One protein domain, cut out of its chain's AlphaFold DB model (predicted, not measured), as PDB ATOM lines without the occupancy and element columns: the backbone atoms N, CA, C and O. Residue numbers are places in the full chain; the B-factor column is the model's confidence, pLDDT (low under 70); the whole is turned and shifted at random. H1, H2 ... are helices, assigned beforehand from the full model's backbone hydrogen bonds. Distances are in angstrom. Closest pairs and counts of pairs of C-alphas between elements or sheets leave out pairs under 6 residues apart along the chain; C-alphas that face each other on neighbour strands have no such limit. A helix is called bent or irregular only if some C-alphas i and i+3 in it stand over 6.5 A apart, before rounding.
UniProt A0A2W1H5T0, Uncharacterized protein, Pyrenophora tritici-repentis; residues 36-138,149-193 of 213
ATOM      1  N   PRO A  36     -30.395 -36.469  -3.717       69.44
ATOM      2  CA  PRO A  36     -29.848 -35.886  -4.944       69.44
ATOM      3  C   PRO A  36     -28.335 -35.615  -4.895       69.44
ATOM      4  O   PRO A  36     -27.655 -35.661  -5.924       69.44
ATOM      5  N   LYS A  37     -27.766 -35.341  -3.709       71.38
ATOM      6  CA  LYS A  37     -26.322 -35.100  -3.556       71.38
ATOM      7  C   LYS A  37     -25.527 -36.396  -3.643       71.38
ATOM      8  O   LYS A  37     -24.450 -36.391  -4.241       71.38
ATOM      9  N   ALA A  38     -26.020 -37.481  -3.050       71.69
ATOM     10  CA  ALA A  38     -25.417 -38.803  -3.196       71.69
ATOM     11  C   ALA A  38     -25.455 -39.247  -4.660       71.69
ATOM     12  O   ALA A  38     -24.436 -39.656  -5.214       71.69
ATOM     13  N   ALA A  39     -26.588 -39.047  -5.323       73.00
ATOM     14  CA  ALA A  39     -26.760 -39.461  -6.703       73.00
ATOM     15  C   ALA A  39     -25.867 -38.679  -7.682       73.00
ATOM     16  O   ALA A  39     -25.250 -39.263  -8.574       73.00
ATOM     17  N   SER A  40     -25.689 -37.372  -7.466       78.00
ATOM     18  CA  SER A  40     -24.755 -36.579  -8.273       78.00
ATOM     19  C   SER A  40     -23.290 -36.992  -8.082       78.00
ATOM     20  O   SER A  40     -22.513 -36.974  -9.037       78.00
ATOM     21  N   LYS A  41     -22.907 -37.421  -6.873       81.88
ATOM     22  CA  LYS A  41     -21.574 -37.981  -6.618       81.88
ATOM     23  C   LYS A  41     -21.368 -39.313  -7.340       81.88
ATOM     24  O   LYS A  41     -20.291 -39.532  -7.886       81.88
ATOM     25  N   THR A  42     -22.386 -40.173  -7.378       82.81
ATOM     26  CA  THR A  42     -22.354 -41.429  -8.145       82.81
ATOM     27  C   THR A  42     -22.204 -41.160  -9.642       82.81
ATOM     28  O   THR A  42     -21.371 -41.793 -10.286       82.81
ATOM     29  N   ILE A  43     -22.920 -40.167 -10.186       86.56
ATOM     30  CA  ILE A  43     -22.756 -39.731 -11.584       86.56
ATOM     31  C   ILE A  43     -21.315 -39.287 -11.856       86.56
ATOM     32  O   ILE A  43     -20.726 -39.732 -12.838       86.56
ATOM     33  N   ALA A  44     -20.716 -38.476 -10.976       89.62
ATOM     34  CA  ALA A  44     -19.326 -38.042 -11.139       89.62
ATOM     35  C   ALA A  44     -18.347 -39.233 -11.171       89.62
ATOM     36  O   ALA A  44     -17.430 -39.264 -11.991       89.62
ATOM     37  N   VAL A  45     -18.561 -40.250 -10.329       90.12
ATOM     38  CA  VAL A  45     -17.765 -41.492 -10.324       90.12
ATOM     39  C   VAL A  45     -17.932 -42.269 -11.633       90.12
ATOM     40  O   VAL A  45     -16.930 -42.645 -12.243       90.12
ATOM     41  N   CYS A  46     -19.167 -42.468 -12.103       92.00
ATOM     42  CA  CYS A  46     -19.440 -43.138 -13.377       92.00
ATOM     43  C   CYS A  46     -18.807 -42.389 -14.557       92.00
ATOM     44  O   CYS A  46     -18.149 -43.009 -15.390       92.00
ATOM     45  N   ASN A  47     -18.930 -41.062 -14.603       94.19
ATOM     46  CA  ASN A  47     -18.340 -40.254 -15.664       94.19
ATOM     47  C   ASN A  47     -16.810 -40.293 -15.652       94.19
ATOM     48  O   ASN A  47     -16.207 -40.346 -16.722       94.19
ATOM     49  N   CYS A  48     -16.164 -40.356 -14.482       95.19
ATOM     50  CA  CYS A  48     -14.719 -40.598 -14.412       95.19
ATOM     51  C   CYS A  48     -14.327 -41.917 -15.097       95.19
ATOM     52  O   CYS A  48     -13.336 -41.960 -15.825       95.19
ATOM     53  N   LEU A  49     -15.101 -42.989 -14.887       96.19
ATOM     54  CA  LEU A  49     -14.840 -44.300 -15.494       96.19
ATOM     55  C   LEU A  49     -15.136 -44.304 -16.995       96.19
ATOM     56  O   LEU A  49     -14.339 -44.832 -17.765       96.19
ATOM     57  N   ILE A  50     -16.228 -43.661 -17.418       96.88
ATOM     58  CA  ILE A  50     -16.564 -43.470 -18.835       96.88
ATOM     59  C   ILE A  50     -15.440 -42.716 -19.548       96.88
ATOM     60  O   ILE A  50     -14.957 -43.170 -20.583       96.88
ATOM     61  N   ARG A  51     -14.962 -41.606 -18.974       97.31
ATOM     62  CA  ARG A  51     -13.826 -40.851 -19.518       97.31
ATOM     63  C   ARG A  51     -12.563 -41.703 -19.599       97.31
ATOM     64  O   ARG A  51     -11.902 -41.695 -20.636       97.31
ATOM     65  N   ALA A  52     -12.246 -42.472 -18.557       98.12
ATOM     66  CA  ALA A  52     -11.088 -43.363 -18.566       98.12
ATOM     67  C   ALA A  52     -11.184 -44.421 -19.680       98.12
ATOM     68  O   ALA A  52     -10.209 -44.628 -20.403       98.12
ATOM     69  N   LEU A  53     -12.354 -45.037 -19.867       98.25
ATOM     70  CA  LEU A  53     -12.600 -46.030 -20.914       98.25
ATOM     71  C   LEU A  53     -12.567 -45.429 -22.321       98.25
ATOM     72  O   LEU A  53     -11.859 -45.954 -23.177       98.25
ATOM     73  N   ASN A  54     -13.251 -44.306 -22.559       98.00
ATOM     74  CA  ASN A  54     -13.171 -43.584 -23.833       98.00
ATOM     75  C   ASN A  54     -11.722 -43.216 -24.157       98.00
ATOM     76  O   ASN A  54     -11.270 -43.370 -25.288       98.00
ATOM     77  N   SER A  55     -10.974 -42.776 -23.148       97.81
ATOM     78  CA  SER A  55      -9.568 -42.442 -23.304       97.81
ATOM     79  C   SER A  55      -8.710 -43.638 -23.727       97.81
ATOM     80  O   SER A  55      -7.878 -43.500 -24.625       97.81
ATOM     81  N   ILE A  56      -8.919 -44.812 -23.117       98.06
ATOM     82  CA  ILE A  56      -8.243 -46.059 -23.510       98.06
ATOM     83  C   ILE A  56      -8.621 -46.420 -24.946       98.06
ATOM     84  O   ILE A  56      -7.735 -46.648 -25.765       98.06
ATOM     85  N   TYR A  57      -9.919 -46.423 -25.252       97.69
ATOM     86  CA  TYR A  57     -10.454 -46.806 -26.555       97.69
ATOM     87  C   TYR A  57      -9.872 -45.961 -27.695       97.69
ATOM     88  O   TYR A  57      -9.436 -46.490 -28.716       97.69
ATOM     89  N   ILE A  58      -9.829 -44.641 -27.498       96.25
ATOM     90  CA  ILE A  58      -9.349 -43.690 -28.502       96.25
ATOM     91  C   ILE A  58      -7.828 -43.745 -28.631       96.25
ATOM     92  O   ILE A  58      -7.306 -43.704 -29.741       96.25
ATOM     93  N   GLN A  59      -7.093 -43.814 -27.517       96.12
ATOM     94  CA  GLN A  59      -5.633 -43.743 -27.576       96.12
ATOM     95  C   GLN A  59      -4.985 -45.063 -27.970       96.12
ATOM     96  O   GLN A  59      -3.940 -45.012 -28.616       96.12
ATOM     97  N   ALA A  60      -5.552 -46.217 -27.593       96.00
ATOM     98  CA  ALA A  60      -4.901 -47.519 -27.756       96.00
ATOM     99  C   ALA A  60      -4.319 -47.735 -29.168       96.00
ATOM    100  O   ALA A  60      -3.128 -48.030 -29.235       96.00
ATOM    101  N   PRO A  61      -5.039 -47.486 -30.285       95.12
ATOM    102  CA  PRO A  61      -4.508 -47.669 -31.645       95.12
ATOM    103  C   PRO A  61      -3.304 -46.787 -32.012       95.12
ATOM    104  O   PRO A  61      -2.635 -47.032 -33.013       95.12
ATOM    105  N   HIS A  62      -3.038 -45.737 -31.238       95.31
ATOM    106  CA  HIS A  62      -2.033 -44.716 -31.534       95.31
ATOM    107  C   HIS A  62      -0.881 -44.693 -30.522       95.31
ATOM    108  O   HIS A  62       0.092 -43.953 -30.705       95.31
ATOM    109  N   VAL A  63      -0.976 -45.479 -29.447       95.75
ATOM    110  CA  VAL A  63       0.078 -45.576 -28.438       95.75
ATOM    111  C   VAL A  63       1.289 -46.306 -29.040       95.75
ATOM    112  O   VAL A  63       1.134 -47.387 -29.599       95.75
ATOM    113  N   PRO A  64       2.516 -45.763 -28.940       96.00
ATOM    114  CA  PRO A  64       3.706 -46.469 -29.400       96.00
ATOM    115  C   PRO A  64       4.035 -47.651 -28.478       96.00
ATOM    116  O   PRO A  64       3.827 -47.577 -27.270       96.00
ATOM    117  N   MET A  65       4.649 -48.709 -29.016       96.38
ATOM    118  CA  MET A  65       4.965 -49.936 -28.259       96.38
ATOM    119  C   MET A  65       5.748 -49.698 -26.958       96.38
ATOM    120  O   MET A  65       5.523 -50.389 -25.967       96.38
ATOM    121  N   ILE A  66       6.635 -48.692 -26.930       96.88
ATOM    122  CA  ILE A  66       7.403 -48.318 -25.727       96.88
ATOM    123  C   ILE A  66       6.505 -47.901 -24.550       96.88
ATOM    124  O   ILE A  66       6.917 -47.957 -23.395       96.88
ATOM    125  N   GLU A  67       5.261 -47.523 -24.832       97.69
ATOM    126  CA  GLU A  67       4.280 -47.066 -23.854       97.69
ATOM    127  C   GLU A  67       3.262 -48.141 -23.452       97.69
ATOM    128  O   GLU A  67       2.459 -47.905 -22.549       97.69
ATOM    129  N   TYR A  68       3.305 -49.338 -24.050       97.69
ATOM    130  CA  TYR A  68       2.326 -50.397 -23.782       97.69
ATOM    131  C   TYR A  68       2.281 -50.812 -22.312       97.69
ATOM    132  O   TYR A  68       1.198 -50.963 -21.761       97.69
ATOM    133  N   ALA A  69       3.424 -50.928 -21.634       97.88
ATOM    134  CA  ALA A  69       3.445 -51.284 -20.212       97.88
ATOM    135  C   ALA A  69       2.722 -50.243 -19.330       97.88
ATOM    136  O   ALA A  69       2.029 -50.595 -18.370       97.88
ATOM    137  N   ASN A  70       2.856 -48.960 -19.674       97.75
ATOM    138  CA  ASN A  70       2.183 -47.871 -18.973       97.75
ATOM    139  C   ASN A  70       0.683 -47.854 -19.289       97.75
ATOM    140  O   ASN A  70      -0.123 -47.669 -18.378       97.75
ATOM    141  N   LEU A  71       0.309 -48.095 -20.551       98.00
ATOM    142  CA  LEU A  71      -1.090 -48.197 -20.963       98.00
ATOM    143  C   LEU A  71      -1.782 -49.380 -20.276       98.00
ATOM    144  O   LEU A  71      -2.822 -49.185 -19.661       98.00
ATOM    145  N   VAL A  72      -1.177 -50.573 -20.285       98.44
ATOM    146  CA  VAL A  72      -1.699 -51.770 -19.596       98.44
ATOM    147  C   VAL A  72      -1.942 -51.487 -18.117       98.44
ATOM    148  O   VAL A  72      -2.979 -51.858 -17.574       98.44
ATOM    149  N   SER A  73      -1.017 -50.782 -17.466       98.06
ATOM    150  CA  SER A  73      -1.162 -50.415 -16.058       98.06
ATOM    151  C   SER A  73      -2.332 -49.456 -15.810       98.06
ATOM    152  O   SER A  73      -3.052 -49.598 -14.821       98.06
ATOM    153  N   TYR A  74      -2.545 -48.497 -16.715       98.25
ATOM    154  CA  TYR A  74      -3.692 -47.591 -16.675       98.25
ATOM    155  C   TYR A  74      -5.017 -48.332 -16.930       98.25
ATOM    156  O   TYR A  74      -5.993 -48.115 -16.205       98.25
ATOM    157  N   CYS A  75      -5.039 -49.265 -17.887       98.38
ATOM    158  CA  CYS A  75      -6.187 -50.132 -18.155       98.38
ATOM    159  C   CYS A  75      -6.535 -51.001 -16.939       98.38
ATOM    160  O   CYS A  75      -7.691 -51.029 -16.534       98.38
ATOM    161  N   LEU A  76      -5.545 -51.643 -16.304       97.56
ATOM    162  CA  LEU A  76      -5.758 -52.469 -15.109       97.56
ATOM    163  C   LEU A  76      -6.302 -51.672 -13.929       97.56
ATOM    164  O   LEU A  76      -7.241 -52.111 -13.271       97.56
ATOM    165  N   ALA A  77      -5.742 -50.488 -13.672       97.06
ATOM    166  CA  ALA A  77      -6.257 -49.612 -12.629       97.06
ATOM    167  C   ALA A  77      -7.718 -49.215 -12.906       97.06
ATOM    168  O   ALA A  77      -8.545 -49.260 -11.998       97.06
ATOM    169  N   THR A  78      -8.050 -48.906 -14.165       97.69
ATOM    170  CA  THR A  78      -9.424 -48.595 -14.595       97.69
ATOM    171  C   THR A  78     -10.359 -49.797 -14.420       97.69
ATOM    172  O   THR A  78     -11.440 -49.649 -13.853       97.69
ATOM    173  N   TYR A  79      -9.934 -50.995 -14.831       96.19
ATOM    174  CA  TYR A  79     -10.673 -52.248 -14.642       96.19
ATOM    175  C   TYR A  79     -10.970 -52.529 -13.163       96.19
ATOM    176  O   TYR A  79     -12.102 -52.826 -12.794       96.19
ATOM    177  N   GLN A  80      -9.986 -52.352 -12.285       94.00
ATOM    178  CA  GLN A  80     -10.164 -52.550 -10.844       94.00
ATOM    179  C   GLN A  80     -11.147 -51.537 -10.237       94.00
ATOM    180  O   GLN A  80     -11.945 -51.898  -9.372       94.00
ATOM    181  N   CYS A  81     -11.143 -50.286 -10.713       93.31
ATOM    182  CA  CYS A  81     -12.165 -49.311 -10.338       93.31
ATOM    183  C   CYS A  81     -13.563 -49.707 -10.836       93.31
ATOM    184  O   CYS A  81     -14.531 -49.524 -10.101       93.31
ATOM    185  N   LEU A  82     -13.676 -50.257 -12.051       91.94
ATOM    186  CA  LEU A  82     -14.946 -50.757 -12.589       91.94
ATOM    187  C   LEU A  82     -15.511 -51.880 -11.724       91.94
ATOM    188  O   LEU A  82     -16.666 -51.795 -11.318       91.94
ATOM    189  N   LEU A  83     -14.699 -52.880 -11.371       88.19
ATOM    190  CA  LEU A  83     -15.135 -53.965 -10.486       88.19
ATOM    191  C   LEU A  83     -15.628 -53.434  -9.135       88.19
ATOM    192  O   LEU A  83     -16.675 -53.854  -8.646       88.19
ATOM    193  N   ALA A  84     -14.905 -52.479  -8.547       86.38
ATOM    194  CA  ALA A  84     -15.304 -51.877  -7.280       86.38
ATOM    195  C   ALA A  84     -16.627 -51.099  -7.385       86.38
ATOM    196  O   ALA A  84     -17.449 -51.180  -6.474       86.38
ATOM    197  N   GLN A  85     -16.847 -50.383  -8.492       84.56
ATOM    198  CA  GLN A  85     -18.075 -49.621  -8.732       84.56
ATOM    199  C   GLN A  85     -19.276 -50.522  -9.044       84.56
ATOM    200  O   GLN A  85     -20.414 -50.207  -8.690       84.56
ATOM    201  N   LEU A  86     -19.039 -51.638  -9.731       80.75
ATOM    202  CA  LEU A  86     -20.090 -52.552 -10.162       80.75
ATOM    203  C   LEU A  86     -20.445 -53.577  -9.065       80.75
ATOM    204  O   LEU A  86     -21.572 -54.081  -9.050       80.75
ATOM    205  N   GLY A  87     -19.571 -53.770  -8.073       74.25
ATOM    206  CA  GLY A  87     -19.813 -54.609  -6.899       74.25
ATOM    207  C   GLY A  87     -19.811 -56.108  -7.220       74.25
ATOM    208  O   GLY A  87     -19.411 -56.535  -8.299       74.25
ATOM    209  N   THR A  88     -20.286 -56.936  -6.286       54.25
ATOM    210  CA  THR A  88     -20.375 -58.404  -6.455       54.25
ATOM    211  C   THR A  88     -21.466 -58.851  -7.433       54.25
ATOM    212  O   THR A  88     -21.564 -60.039  -7.736       54.25
ATOM    213  N   THR A  89     -22.269 -57.925  -7.970       51.16
ATOM    214  CA  THR A  89     -23.263 -58.201  -9.022       51.16
ATOM    215  C   THR A  89     -22.613 -58.712 -10.318       51.16
ATOM    216  O   THR A  89     -23.305 -59.277 -11.151       51.16
ATOM    217  N   PHE A  90     -21.287 -58.583 -10.444       53.38
ATOM    218  CA  PHE A  90     -20.480 -58.871 -11.633       53.38
ATOM    219  C   PHE A  90     -20.219 -60.348 -11.977       53.38
ATOM    220  O   PHE A  90     -19.292 -60.654 -12.721       53.38
ATOM    221  N   GLN A  91     -20.943 -61.292 -11.374       50.75
ATOM    222  CA  GLN A  91     -20.610 -62.719 -11.492       50.75
ATOM    223  C   GLN A  91     -21.764 -63.607 -11.964       50.75
ATOM    224  O   GLN A  91     -21.680 -64.824 -11.813       50.75
ATOM    225  N   LYS A  92     -22.851 -63.046 -12.513       51.88
ATOM    226  CA  LYS A  92     -24.026 -63.858 -12.887       51.88
ATOM    227  C   LYS A  92     -24.462 -63.776 -14.349       51.88
ATOM    228  O   LYS A  92     -25.238 -64.636 -14.754       51.88
ATOM    229  N   GLU A  93     -23.966 -62.829 -15.143       65.81
ATOM    230  CA  GLU A  93     -24.419 -62.627 -16.528       65.81
ATOM    231  C   GLU A  93     -23.287 -62.851 -17.545       65.81
ATOM    232  O   GLU A  93     -22.135 -62.505 -17.292       65.81
ATOM    233  N   GLU A  94     -23.615 -63.407 -18.718       67.38
ATOM    234  CA  GLU A  94     -22.674 -63.636 -19.836       67.38
ATOM    235  C   GLU A  94     -21.951 -62.348 -20.267       67.38
ATOM    236  O   GLU A  94     -20.790 -62.369 -20.667       67.38
ATOM    237  N   GLU A  95     -22.605 -61.200 -20.115       68.50
ATOM    238  CA  GLU A  95     -22.038 -59.900 -20.463       68.50
ATOM    239  C   GLU A  95     -20.917 -59.462 -19.497       68.50
ATOM    240  O   GLU A  95     -19.981 -58.769 -19.900       68.50
ATOM    241  N   ASP A  96     -20.949 -59.921 -18.239       80.44
ATOM    242  CA  ASP A  96     -19.865 -59.683 -17.277       80.44
ATOM    243  C   ASP A  96     -18.612 -60.501 -17.632       80.44
ATOM    244  O   ASP A  96     -17.488 -60.093 -17.322       80.44
ATOM    245  N   ALA A  97     -18.788 -61.624 -18.342       87.31
ATOM    246  CA  ALA A  97     -17.684 -62.475 -18.770       87.31
ATOM    247  C   ALA A  97     -16.749 -61.746 -19.743       87.31
ATOM    248  O   ALA A  97     -15.537 -61.888 -19.621       87.31
ATOM    249  N   ARG A  98     -17.271 -60.905 -20.647       92.94
ATOM    250  CA  ARG A  98     -16.443 -60.155 -21.614       92.94
ATOM    251  C   ARG A  98     -15.558 -59.109 -20.948       92.94
ATOM    252  O   ARG A  98     -14.378 -58.988 -21.276       92.94
ATOM    253  N   LEU A  99     -16.087 -58.391 -19.955       92.69
ATOM    254  CA  LEU A  99     -15.265 -57.469 -19.172       92.69
ATOM    255  C   LEU A  99     -14.230 -58.232 -18.322       92.69
ATOM    256  O   LEU A  99     -13.084 -57.792 -18.216       92.69
ATOM    257  N   ALA A 100     -14.599 -59.385 -17.754       92.75
ATOM    258  CA  ALA A 100     -13.668 -60.232 -17.009       92.75
ATOM    259  C   ALA A 100     -12.559 -60.816 -17.904       92.75
ATOM    260  O   ALA A 100     -11.399 -60.850 -17.498       92.75
ATOM    261  N   GLU A 101     -12.880 -61.224 -19.134       95.44
ATOM    262  CA  GLU A 101     -11.912 -61.648 -20.150       95.44
ATOM    263  C   GLU A 101     -10.904 -60.535 -20.442       95.44
ATOM    264  O   GLU A 101      -9.698 -60.793 -20.442       95.44
ATOM    265  N   TRP A 102     -11.371 -59.293 -20.615       97.38
ATOM    266  CA  TRP A 102     -10.493 -58.134 -20.796       97.38
ATOM    267  C   TRP A 102      -9.570 -57.926 -19.593       97.38
ATOM    268  O   TRP A 102      -8.359 -57.787 -19.765       97.38
ATOM    269  N   GLY A 103     -10.106 -58.000 -18.372       96.94
ATOM    270  CA  GLY A 103      -9.319 -57.944 -17.140       96.94
ATOM    271  C   GLY A 103      -8.238 -59.027 -17.060       96.94
ATOM    272  O   GLY A 103      -7.065 -58.718 -16.856       96.94
ATOM    273  N   ASN A 104      -8.607 -60.286 -17.299       97.25
ATOM    274  CA  ASN A 104      -7.687 -61.429 -17.290       97.25
ATOM    275  C   ASN A 104      -6.588 -61.289 -18.354       97.25
ATOM    276  O   ASN A 104      -5.418 -61.602 -18.111       97.25
ATOM    277  N   TRP A 105      -6.949 -60.804 -19.544       98.19
ATOM    278  CA  TRP A 105      -5.993 -60.540 -20.613       98.19
ATOM    279  C   TRP A 105      -5.004 -59.434 -20.226       98.19
ATOM    280  O   TRP A 105      -3.794 -59.621 -20.375       98.19
ATOM    281  N   LEU A 106      -5.486 -58.330 -19.648       98.25
ATOM    282  CA  LEU A 106      -4.636 -57.252 -19.143       98.25
ATOM    283  C   LEU A 106      -3.685 -57.730 -18.035       98.25
ATOM    284  O   LEU A 106      -2.510 -57.356 -18.037       98.25
ATOM    285  N   GLU A 107      -4.156 -58.572 -17.111       97.94
ATOM    286  CA  GLU A 107      -3.317 -59.171 -16.066       97.94
ATOM    287  C   GLU A 107      -2.222 -60.055 -16.671       97.94
ATOM    288  O   GLU A 107      -1.058 -59.973 -16.271       97.94
ATOM    289  N   SER A 108      -2.562 -60.845 -17.694       98.06
ATOM    290  CA  SER A 108      -1.595 -61.643 -18.450       98.06
ATOM    291  C   SER A 108      -0.545 -60.769 -19.150       98.06
ATOM    292  O   SER A 108       0.650 -61.077 -19.100       98.06
ATOM    293  N   CYS A 109      -0.952 -59.641 -19.744       97.81
ATOM    294  CA  CYS A 109      -0.033 -58.660 -20.325       97.81
ATOM    295  C   CYS A 109       0.894 -58.039 -19.271       97.81
ATOM    296  O   CYS A 109       2.108 -57.970 -19.476       97.81
ATOM    297  N   ALA A 110       0.361 -57.633 -18.116       96.94
ATOM    298  CA  ALA A 110       1.157 -57.070 -17.023       96.94
ATOM    299  C   ALA A 110       2.147 -58.088 -16.435       96.94
ATOM    300  O   ALA A 110       3.286 -57.739 -16.119       96.94
ATOM    301  N   ALA A 111       1.746 -59.359 -16.362       97.50
ATOM    302  CA  ALA A 111       2.596 -60.475 -15.959       97.50
ATOM    303  C   ALA A 111       3.583 -60.927 -17.054       97.50
ATOM    304  O   ALA A 111       4.317 -61.893 -16.841       97.50
ATOM    305  N   ARG A 112       3.610 -60.254 -18.217       95.75
ATOM    306  CA  ARG A 112       4.441 -60.589 -19.390       95.75
ATOM    307  C   ARG A 112       4.222 -62.011 -19.919       95.75
ATOM    308  O   ARG A 112       5.127 -62.606 -20.495       95.75
ATOM    309  N   ARG A 113       3.023 -62.559 -19.712       96.06
ATOM    310  CA  ARG A 113       2.603 -63.860 -20.252       96.06
ATOM    311  C   ARG A 113       1.996 -63.720 -21.648       96.06
ATOM    312  O   ARG A 113       2.091 -64.655 -22.431       96.06
ATOM    313  N   ASN A 114       1.443 -62.547 -21.963       95.25
ATOM    314  CA  ASN A 114       0.954 -62.166 -23.288       95.25
ATOM    315  C   ASN A 114       1.542 -60.818 -23.725       95.25
ATOM    316  O   ASN A 114       1.853 -59.964 -22.894       95.25
ATOM    317  N   ASN A 115       1.628 -60.599 -25.037       95.81
ATOM    318  CA  ASN A 115       1.952 -59.288 -25.595       95.81
ATOM    319  C   ASN A 115       0.683 -58.441 -25.707       95.81
ATOM    320  O   ASN A 115      -0.362 -58.934 -26.128       95.81
ATOM    321  N   PHE A 116       0.783 -57.162 -25.349       97.31
ATOM    322  CA  PHE A 116      -0.301 -56.215 -25.580       97.31
ATOM    323  C   PHE A 116      -0.464 -55.963 -27.087       97.31
ATOM    324  O   PHE A 116       0.517 -55.698 -27.780       97.31
ATOM    325  N   SER A 117      -1.704 -56.027 -27.571       96.81
ATOM    326  CA  SER A 117      -2.107 -55.636 -28.925       96.81
ATOM    327  C   SER A 117      -3.189 -54.575 -28.802       96.81
ATOM    328  O   SER A 117      -4.136 -54.717 -28.025       96.81
ATOM    329  N   THR A 118      -3.028 -53.498 -29.557       94.31
ATOM    330  CA  THR A 118      -3.955 -52.365 -29.568       94.31
ATOM    331  C   THR A 118      -5.275 -52.761 -30.228       94.31
ATOM    332  O   THR A 118      -6.338 -52.369 -29.750       94.31
ATOM    333  N   GLU A 119      -5.210 -53.606 -31.258       94.94
ATOM    334  CA  GLU A 119      -6.352 -54.185 -31.964       94.94
ATOM    335  C   GLU A 119      -7.150 -55.107 -31.046       94.94
ATOM    336  O   GLU A 119      -8.364 -54.960 -30.943       94.94
ATOM    337  N   MET A 120      -6.469 -56.006 -30.324       97.00
ATOM    338  CA  MET A 120      -7.117 -56.888 -29.350       97.00
ATOM    339  C   MET A 120      -7.771 -56.077 -28.227       97.00
ATOM    340  O   MET A 120      -8.930 -56.312 -27.907       97.00
ATOM    341  N   CYS A 121      -7.067 -55.081 -27.673       97.62
ATOM    342  CA  CYS A 121      -7.620 -54.209 -26.633       97.62
ATOM    343  C   CYS A 121      -8.927 -53.560 -27.097       97.62
ATOM    344  O   CYS A 121      -9.933 -53.635 -26.396       97.62
ATOM    345  N   LYS A 122      -8.917 -52.961 -28.295       96.19
ATOM    346  CA  LYS A 122     -10.087 -52.296 -28.865       96.19
ATOM    347  C   LYS A 122     -11.224 -53.282 -29.146       96.19
ATOM    348  O   LYS A 122     -12.343 -53.011 -28.734       96.19
ATOM    349  N   SER A 123     -10.924 -54.431 -29.754       97.19
ATOM    350  CA  SER A 123     -11.919 -55.466 -30.060       97.19
ATOM    351  C   SER A 123     -12.614 -55.984 -28.800       97.19
ATOM    352  O   SER A 123     -13.832 -56.068 -28.776       97.19
ATOM    353  N   MET A 124     -11.863 -56.280 -27.734       97.50
ATOM    354  CA  MET A 124     -12.464 -56.721 -26.469       97.50
ATOM    355  C   MET A 124     -13.341 -55.626 -25.851       97.50
ATOM    356  O   MET A 124     -14.374 -55.920 -25.260       97.50
ATOM    357  N   MET A 125     -12.939 -54.358 -25.983       97.62
ATOM    358  CA  MET A 125     -13.737 -53.221 -25.520       97.62
ATOM    359  C   MET A 125     -15.029 -53.046 -26.325       97.62
ATOM    360  O   MET A 125     -16.071 -52.803 -25.718       97.62
ATOM    361  N   ASP A 126     -14.991 -53.218 -27.650       96.81
ATOM    362  CA  ASP A 126     -16.190 -53.186 -28.500       96.81
ATOM    363  C   ASP A 126     -17.253 -54.196 -28.012       96.81
ATOM    364  O   ASP A 126     -18.443 -53.875 -28.011       96.81
ATOM    365  N   ASP A 127     -16.830 -55.360 -27.501       94.75
ATOM    366  CA  ASP A 127     -17.729 -56.415 -27.017       94.75
ATOM    367  C   ASP A 127     -18.466 -56.056 -25.711       94.75
ATOM    368  O   ASP A 127     -19.641 -56.398 -25.556       94.75
ATOM    369  N   PHE A 128     -17.815 -55.382 -24.750       94.38
ATOM    370  CA  PHE A 128     -18.416 -55.125 -23.427       94.38
ATOM    371  C   PHE A 128     -18.915 -53.688 -23.213       94.38
ATOM    372  O   PHE A 128     -19.764 -53.460 -22.346       94.38
ATOM    373  N   MET A 129     -18.397 -52.693 -23.943       95.56
ATOM    374  CA  MET A 129     -18.683 -51.277 -23.666       95.56
ATOM    375  C   MET A 129     -20.168 -50.894 -23.772       95.56
ATOM    376  O   MET A 129     -20.625 -50.170 -22.883       95.56
ATOM    377  N   PRO A 130     -20.951 -51.357 -24.772       94.06
ATOM    378  CA  PRO A 130     -22.370 -51.003 -24.868       94.06
ATOM    379  C   PRO A 130     -23.179 -51.461 -23.649       94.06
ATOM    380  O   PRO A 130     -23.955 -50.691 -23.076       94.06
ATOM    381  N   VAL A 131     -22.953 -52.698 -23.201       91.31
ATOM    382  CA  VAL A 131     -23.607 -53.243 -22.006       91.31
ATOM    383  C   VAL A 131     -23.145 -52.497 -20.761       91.31
ATOM    384  O   VAL A 131     -23.962 -52.072 -19.940       91.31
ATOM    385  N   LEU A 132     -21.833 -52.311 -20.617       92.31
ATOM    386  CA  LEU A 132     -21.261 -51.618 -19.473       92.31
ATOM    387  C   LEU A 132     -21.814 -50.193 -19.350       92.31
ATOM    388  O   LEU A 132     -22.128 -49.745 -18.250       92.31
ATOM    389  N   HIS A 133     -21.985 -49.492 -20.473       92.94
ATOM    390  CA  HIS A 133     -22.572 -48.154 -20.505       92.94
ATOM    391  C   HIS A 133     -24.000 -48.146 -19.973       92.94
ATOM    392  O   HIS A 133     -24.331 -47.328 -19.112       92.94
ATOM    393  N   LYS A 134     -24.822 -49.109 -20.403       89.62
ATOM    394  CA  LYS A 134     -26.182 -49.297 -19.887       89.62
ATOM    395  C   LYS A 134     -26.178 -49.553 -18.374       89.62
ATOM    396  O   LYS A 134     -26.957 -48.928 -17.652       89.62
ATOM    397  N   LYS A 135     -25.274 -50.409 -17.879       87.50
ATOM    398  CA  LYS A 135     -25.123 -50.699 -16.439       87.50
ATOM    399  C   LYS A 135     -24.730 -49.450 -15.640       87.50
ATOM    400  O   LYS A 135     -25.347 -49.173 -14.617       87.50
ATOM    401  N   LEU A 136     -23.765 -48.661 -16.119       87.25
ATOM    402  CA  LEU A 136     -23.342 -47.409 -15.470       87.25
ATOM    403  C   LEU A 136     -24.413 -46.308 -15.518       87.25
ATOM    404  O   LEU A 136     -24.442 -45.459 -14.628       87.25
ATOM    405  N   SER A 137     -25.280 -46.326 -16.534       85.62
ATOM    406  CA  SER A 137     -26.373 -45.356 -16.710       85.62
ATOM    407  C   SER A 137     -27.592 -45.643 -15.832       85.62
ATOM    408  O   SER A 137     -28.463 -44.786 -15.696       85.62
ATOM    409  N   THR A 138     -27.686 -46.844 -15.256       80.56
ATOM    410  CA  THR A 138     -28.839 -47.252 -14.450       80.56
ATOM    411  C   THR A 138     -28.653 -46.783 -13.001       80.56
ATOM    412  O   THR A 138     -27.627 -47.105 -12.394       80.56
ATOM    413  N   LEU A 149     -10.124 -49.306  -2.444       86.06
ATOM    414  CA  LEU A 149      -9.258 -48.944  -3.550       86.06
ATOM    415  C   LEU A 149      -7.879 -48.589  -3.021       86.06
ATOM    416  O   LEU A 149      -7.737 -47.854  -2.042       86.06
ATOM    417  N   ASP A 150      -6.856 -49.059  -3.720       88.06
ATOM    418  CA  ASP A 150      -5.488 -48.656  -3.465       88.06
ATOM    419  C   ASP A 150      -5.314 -47.173  -3.809       88.06
ATOM    420  O   ASP A 150      -5.653 -46.691  -4.901       88.06
ATOM    421  N   SER A 151      -4.753 -46.448  -2.847       86.19
ATOM    422  CA  SER A 151      -4.539 -45.007  -2.925       86.19
ATOM    423  C   SER A 151      -3.498 -44.606  -3.973       86.19
ATOM    424  O   SER A 151      -3.491 -43.458  -4.408       86.19
ATOM    425  N   ASN A 152      -2.635 -45.524  -4.412       87.44
ATOM    426  CA  ASN A 152      -1.579 -45.267  -5.387       87.44
ATOM    427  C   ASN A 152      -1.963 -45.645  -6.815       87.44
ATOM    428  O   ASN A 152      -1.344 -45.121  -7.742       87.44
ATOM    429  N   THR A 153      -2.897 -46.576  -7.018       90.38
ATOM    430  CA  THR A 153      -3.231 -47.082  -8.360       90.38
ATOM    431  C   THR A 153      -4.660 -46.795  -8.778       90.38
ATOM    432  O   THR A 153      -4.847 -46.298  -9.884       90.38
ATOM    433  N   GLN A 154      -5.659 -47.052  -7.932       92.44
ATOM    434  CA  GLN A 154      -7.061 -46.917  -8.339       92.44
ATOM    435  C   GLN A 154      -7.654 -45.548  -8.012       92.44
ATOM    436  O   GLN A 154      -8.266 -44.927  -8.874       92.44
ATOM    437  N   VAL A 155      -7.439 -45.021  -6.804       90.19
ATOM    438  CA  VAL A 155      -7.966 -43.691  -6.440       90.19
ATOM    439  C   VAL A 155      -7.545 -42.587  -7.439       90.19
ATOM    440  O   VAL A 155      -8.390 -41.767  -7.813       90.19
ATOM    441  N   PRO A 156      -6.306 -42.572  -7.975       92.50
ATOM    442  CA  PRO A 156      -5.896 -41.584  -8.974       92.50
ATOM    443  C   PRO A 156      -6.653 -41.648 -10.307       92.50
ATOM    444  O   PRO A 156      -6.674 -40.639 -11.014       92.50
ATOM    445  N   ILE A 157      -7.298 -42.770 -10.653       94.81
ATOM    446  CA  ILE A 157      -8.164 -42.851 -11.842       94.81
ATOM    447  C   ILE A 157      -9.295 -41.829 -11.729       94.81
ATOM    448  O   ILE A 157      -9.545 -41.091 -12.679       94.81
ATOM    449  N   PHE A 158      -9.903 -41.692 -10.551       93.12
ATOM    450  CA  PHE A 158     -10.934 -40.681 -10.324       93.12
ATOM    451  C   PHE A 158     -10.348 -39.268 -10.371       93.12
ATOM    452  O   PHE A 158     -10.894 -38.394 -11.026       93.12
ATOM    453  N   TRP A 159      -9.181 -39.023  -9.771       90.25
ATOM    454  CA  TRP A 159      -8.592 -37.671  -9.746       90.25
ATOM    455  C   TRP A 159      -8.159 -37.137 -11.101       90.25
ATOM    456  O   TRP A 159      -8.044 -35.919 -11.263       90.25
ATOM    457  N   THR A 160      -7.804 -38.045 -12.005       93.50
ATOM    458  CA  THR A 160      -7.243 -37.724 -13.314       93.50
ATOM    459  C   THR A 160      -8.276 -37.837 -14.433       93.50
ATOM    460  O   THR A 160      -7.996 -37.439 -15.553       93.50
ATOM    461  N   ASN A 161      -9.499 -38.280 -14.132       95.81
ATOM    462  CA  ASN A 161     -10.626 -38.269 -15.071       95.81
ATOM    463  C   ASN A 161     -11.851 -37.494 -14.541       95.81
ATOM    464  O   ASN A 161     -12.899 -37.471 -15.186       95.81
ATOM    465  N   HIS A 162     -11.729 -36.841 -13.381       93.44
ATOM    466  CA  HIS A 162     -12.749 -35.940 -12.842       93.44
ATOM    467  C   HIS A 162     -12.594 -34.544 -13.437       93.44
ATOM    468  O   HIS A 162     -11.537 -33.919 -13.305       93.44
ATOM    469  N   ASP A 163     -13.650 -34.067 -14.088       91.12
ATOM    470  CA  ASP A 163     -13.736 -32.710 -14.614       91.12
ATOM    471  C   ASP A 163     -14.410 -31.796 -13.587       91.12
ATOM    472  O   ASP A 163     -15.631 -31.764 -13.440       91.12
ATOM    473  N   VAL A 164     -13.597 -31.005 -12.889       87.75
ATOM    474  CA  VAL A 164     -14.095 -30.087 -11.851       87.75
ATOM    475  C   VAL A 164     -14.846 -28.880 -12.420       87.75
ATOM    476  O   VAL A 164     -15.381 -28.087 -11.648       87.75
ATOM    477  N   THR A 165     -14.848 -28.693 -13.743       85.12
ATOM    478  CA  THR A 165     -15.524 -27.572 -14.412       85.12
ATOM    479  C   THR A 165     -16.979 -27.881 -14.750       85.12
ATOM    480  O   THR A 165     -17.791 -26.958 -14.817       85.12
ATOM    481  N   SER A 166     -17.319 -29.161 -14.926       80.88
ATOM    482  CA  SER A 166     -18.656 -29.610 -15.329       80.88
ATOM    483  C   SER A 166     -19.356 -30.488 -14.286       80.88
ATOM    484  O   SER A 166     -20.584 -30.610 -14.316       80.88
ATOM    485  N   GLU A 167     -18.615 -31.069 -13.335       81.44
ATOM    486  CA  GLU A 167     -19.147 -32.046 -12.382       81.44
ATOM    487  C   GLU A 167     -19.063 -31.593 -10.929       81.44
ATOM    488  O   GLU A 167     -18.180 -30.846 -10.503       81.44
ATOM    489  N   ASN A 168     -19.985 -32.130 -10.130       77.88
ATOM    490  CA  ASN A 168     -19.945 -31.981  -8.686       77.88
ATOM    491  C   ASN A 168     -18.756 -32.738  -8.074       77.88
ATOM    492  O   ASN A 168     -18.066 -33.529  -8.718       77.88
ATOM    493  N   GLN A 169     -18.501 -32.470  -6.794       82.00
ATOM    494  CA  GLN A 169     -17.408 -33.099  -6.057       82.00
ATOM    495  C   GLN A 169     -17.567 -34.622  -6.006       82.00
ATOM    496  O   GLN A 169     -18.677 -35.129  -5.862       82.00
ATOM    497  N   LEU A 170     -16.443 -35.338  -6.033       83.81
ATOM    498  CA  LEU A 170     -16.403 -36.778  -5.788       83.81
ATOM    499  C   LEU A 170     -16.849 -37.131  -4.349       83.81
ATOM    500  O   LEU A 170     -16.758 -36.294  -3.440       83.81
ATOM    501  N   PRO A 171     -17.293 -38.378  -4.099       82.12
ATOM    502  CA  PRO A 171     -17.483 -38.896  -2.747       82.12
ATOM    503  C   PRO A 171     -16.244 -38.728  -1.851       82.12
ATOM    504  O   PRO A 171     -15.097 -38.744  -2.307       82.12
ATOM    505  N   ARG A 172     -16.474 -38.627  -0.534       78.19
ATOM    506  CA  ARG A 172     -15.395 -38.612   0.467       78.19
ATOM    507  C   ARG A 172     -14.584 -39.913   0.356       78.19
ATOM    508  O   ARG A 172     -15.174 -40.982   0.269       78.19
ATOM    509  N   GLY A 173     -13.254 -39.819   0.370       77.19
ATOM    510  CA  GLY A 173     -12.339 -40.955   0.171       77.19
ATOM    511  C   GLY A 173     -11.882 -41.153  -1.280       77.19
ATOM    512  O   GLY A 173     -10.818 -41.720  -1.502       77.19
ATOM    513  N   LEU A 174     -12.627 -40.623  -2.259       80.56
ATOM    514  CA  LEU A 174     -12.177 -40.519  -3.654       80.56
ATOM    515  C   LEU A 174     -11.695 -39.120  -4.012       80.56
ATOM    516  O   LEU A 174     -11.053 -38.953  -5.039       80.56
ATOM    517  N   ALA A 175     -11.992 -38.105  -3.204       72.38
ATOM    518  CA  ALA A 175     -11.355 -36.801  -3.328       72.38
ATOM    519  C   ALA A 175      -9.935 -36.856  -2.727       72.38
ATOM    520  O   ALA A 175      -9.735 -37.528  -1.717       72.38
ATOM    521  N   PRO A 176      -8.941 -36.166  -3.311       66.56
ATOM    522  CA  PRO A 176      -7.600 -36.134  -2.745       66.56
ATOM    523  C   PRO A 176      -7.612 -35.443  -1.377       66.56
ATOM    524  O   PRO A 176      -7.968 -34.269  -1.287       66.56
ATOM    525  N   ASP A 177      -7.166 -36.151  -0.336       69.12
ATOM    526  CA  ASP A 177      -7.162 -35.643   1.046       69.12
ATOM    527  C   ASP A 177      -6.286 -34.393   1.209       69.12
ATOM    528  O   ASP A 177      -6.595 -33.498   1.993       69.12
ATOM    529  N   THR A 178      -5.185 -34.302   0.449       76.56
ATOM    530  CA  THR A 178      -4.306 -33.124   0.432       76.56
ATOM    531  C   THR A 178      -3.678 -32.879  -0.943       76.56
ATOM    532  O   THR A 178      -3.456 -33.799  -1.737       76.56
ATOM    533  N   LYS A 179      -3.289 -31.621  -1.208       77.44
ATOM    534  CA  LYS A 179      -2.501 -31.249  -2.402       77.44
ATOM    535  C   LYS A 179      -1.150 -31.979  -2.464       77.44
ATOM    536  O   LYS A 179      -0.688 -32.295  -3.556       77.44
ATOM    537  N   ALA A 180      -0.535 -32.266  -1.313       77.19
ATOM    538  CA  ALA A 180       0.756 -32.948  -1.225       77.19
ATOM    539  C   ALA A 180       0.665 -34.418  -1.666       77.19
ATOM    540  O   ALA A 180       1.469 -34.866  -2.483       77.19
ATOM    541  N   ILE A 181      -0.358 -35.139  -1.199       77.62
ATOM    542  CA  ILE A 181      -0.635 -36.522  -1.620       77.62
ATOM    543  C   ILE A 181      -0.897 -36.567  -3.130       77.62
ATOM    544  O   ILE A 181      -0.283 -37.361  -3.844       77.62
ATOM    545  N   ARG A 182      -1.729 -35.644  -3.637       76.06
ATOM    546  CA  ARG A 182      -2.020 -35.524  -5.074       76.06
ATOM    547  C   ARG A 182      -0.750 -35.293  -5.901       76.06
ATOM    548  O   ARG A 182      -0.560 -35.930  -6.932       76.06
ATOM    549  N   TRP A 183       0.138 -34.416  -5.431       80.00
ATOM    550  CA  TRP A 183       1.415 -34.107  -6.081       80.00
ATOM    551  C   TRP A 183       2.376 -35.302  -6.100       80.00
ATOM    552  O   TRP A 183       3.016 -35.558  -7.122       80.00
ATOM    553  N   TRP A 184       2.474 -36.044  -4.992       81.44
ATOM    554  CA  TRP A 184       3.390 -37.182  -4.880       81.44
ATOM    555  C   TRP A 184       2.931 -38.367  -5.734       81.44
ATOM    556  O   TRP A 184       3.720 -38.904  -6.513       81.44
ATOM    557  N   ILE A 185       1.642 -38.716  -5.675       80.44
ATOM    558  CA  ILE A 185       1.077 -39.784  -6.515       80.44
ATOM    559  C   ILE A 185       1.145 -39.403  -7.997       80.44
ATOM    560  O   ILE A 185       1.490 -40.236  -8.843       80.44
ATOM    561  N   GLY A 186       0.895 -38.125  -8.306       78.94
ATOM    562  CA  GLY A 186       1.025 -37.604  -9.660       78.94
ATOM    563  C   GLY A 186       2.427 -37.760 -10.241       78.94
ATOM    564  O   GLY A 186       2.549 -37.995 -11.438       78.94
ATOM    565  N   ARG A 187       3.476 -37.721  -9.408       83.69
ATOM    566  CA  ARG A 187       4.857 -38.002  -9.835       83.69
ATOM    567  C   ARG A 187       5.166 -39.488  -9.929       83.69
ATOM    568  O   ARG A 187       5.730 -39.919 -10.928       83.69
ATOM    569  N   LYS A 188       4.813 -40.272  -8.907       86.25
ATOM    570  CA  LYS A 188       5.261 -41.670  -8.772       86.25
ATOM    571  C   LYS A 188       4.837 -42.563  -9.943       86.25
ATOM    572  O   LYS A 188       5.555 -43.494 -10.286       86.25
ATOM    573  N   LYS A 189       3.674 -42.289 -10.537       89.75
ATOM    574  CA  LYS A 189       3.119 -43.018 -11.690       89.75
ATOM    575  C   LYS A 189       2.724 -42.061 -12.816       89.75
ATOM    576  O   LYS A 189       1.750 -42.303 -13.521       89.75
ATOM    577  N   ALA A 190       3.473 -40.965 -12.983       89.62
ATOM    578  CA  ALA A 190       3.206 -39.944 -14.003       89.62
ATOM    579  C   ALA A 190       2.996 -40.545 -15.404       89.62
ATOM    580  O   ALA A 190       2.135 -40.094 -16.160       89.62
ATOM    581  N   ASP A 191       3.736 -41.612 -15.711       94.44
ATOM    582  CA  ASP A 191       3.629 -42.331 -16.973       94.44
ATOM    583  C   ASP A 191       2.311 -43.074 -17.181       94.44
ATOM    584  O   ASP A 191       1.929 -43.304 -18.320       94.44
ATOM    585  N   TRP A 192       1.577 -43.422 -16.129       94.88
ATOM    586  CA  TRP A 192       0.241 -44.008 -16.264       94.88
ATOM    587  C   TRP A 192      -0.776 -42.895 -16.477       94.88
ATOM    588  O   TRP A 192      -1.650 -42.952 -17.335       94.88
ATOM    589  N   TRP A 193      -0.624 -41.815 -15.718       94.25
ATOM    590  CA  TRP A 193      -1.603 -40.741 -15.683       94.25
ATOM    591  C   TRP A 193      -1.633 -39.913 -16.953       94.25
ATOM    592  O   TRP A 193      -2.586 -39.172 -17.138       94.25
TER     593      TRP A 193
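AT A GLANCE: This is residues 36 to 138 and 149 to 193 of the 213 residues of an uncharacterized protein of Pyrenophora tritici-repentis (UniProt A0A2W1H5T0). Four helices, H1, H2, H3 and the arm H4a, make an up-and-down bundle, each running against the one before it. H4 bends after H4a into a second arm, H4b; short H5 packs across H1 on the side away from H3 and H4a, and H6 and H7 lie beyond H5, with H7 packed on H2. The printed part has 148 residues with seven named helices, H1 to H7 in order, and no named strand; the class is all helix. The whole is compact and rounded, with a radius of gyration of the C-alphas of 15.2 A and spans of 40 by 36 by 24 A.

HOW THE PARTS SIT: H1, residues 36 to 62, touches H2, residues 65 to 91, with residues 49 to 60 alone, closest at the C-alphas of Ala 52 and Thr 78, 6.8 A; they form a hairpin at a shallow tilt of 34 degrees, only just short of steep. H2 and H3, residues 94 to 110, form a hairpin at a tilt of 35.1 degrees, only just steep; the closest C-alphas, of Phe 90 and Asp 96, are 5.7 A apart. H4, residues 118 to 137, was assigned as one helix by its hydrogen bonds but is bent: C-alphas 127 and 130 are 7.4 A apart, and its arms H4a, residues 118 to 127, and H4b, residues 130 to 137, stand at a steep tilt of 65 degrees. H3 and H4a form a hairpin at a shallow tilt of 18 degrees, closest at the C-alphas of Trp 102 and Met 124, 6.2 A. H4a touches H1, closest at the C-alphas of Pro 61 and Thr 118, 5.2 A. H4b is close to H1 but not clearly touching, with the closest C-alphas, of Cys 46 and Leu 136, 6.2 A apart. H5, residues 155 to 161, touches H1 about perpendicular at 75 degrees, closest at the C-alphas of Cys 48 and Asn 161, 4.8 A. H6, residues 179 to 188, touches no helix; H7, residues 190 to 193, touches H2, closest at the C-alphas of Asn 70 and Trp 192, 5.1 A. Every O i to N i+4 pair is within hydrogen-bond range in H4a, H4b, H5 and H6, against 21 of 23 in H1, 17 of 23 in H2 and 11 of 13 in H3; H7 is too short for such a pair.

IN THESE COORDINATES: H1 begins at C-alpha 36, (-29.848, -35.886, -4.944), and is 39.5 A long; it is irregular, with C-alphas 58 and 61 7.0 A apart. H2 is 33.1 A long and irregular, with C-alphas 85 and 88 9.4 A apart and a kink of 77 degrees near residue 85. H3 is 24.9 A long, and H7 ends at C-alpha 193, (-1.603, -40.741, -15.683).

THE WHOLE: The two C-alphas farthest apart, of Pro 36 and Arg 113, are 45.5 A apart. Residues 139 to 148 are not printed, and C-alphas 138 and 149 are 22.5 A apart across the cut. The link H5 to H6, residues 162 to 178, is long. The mean pLDDT of the printed part is 88.5; residue 36, residues 88 to 95 and residues 176 to 177 are under 70.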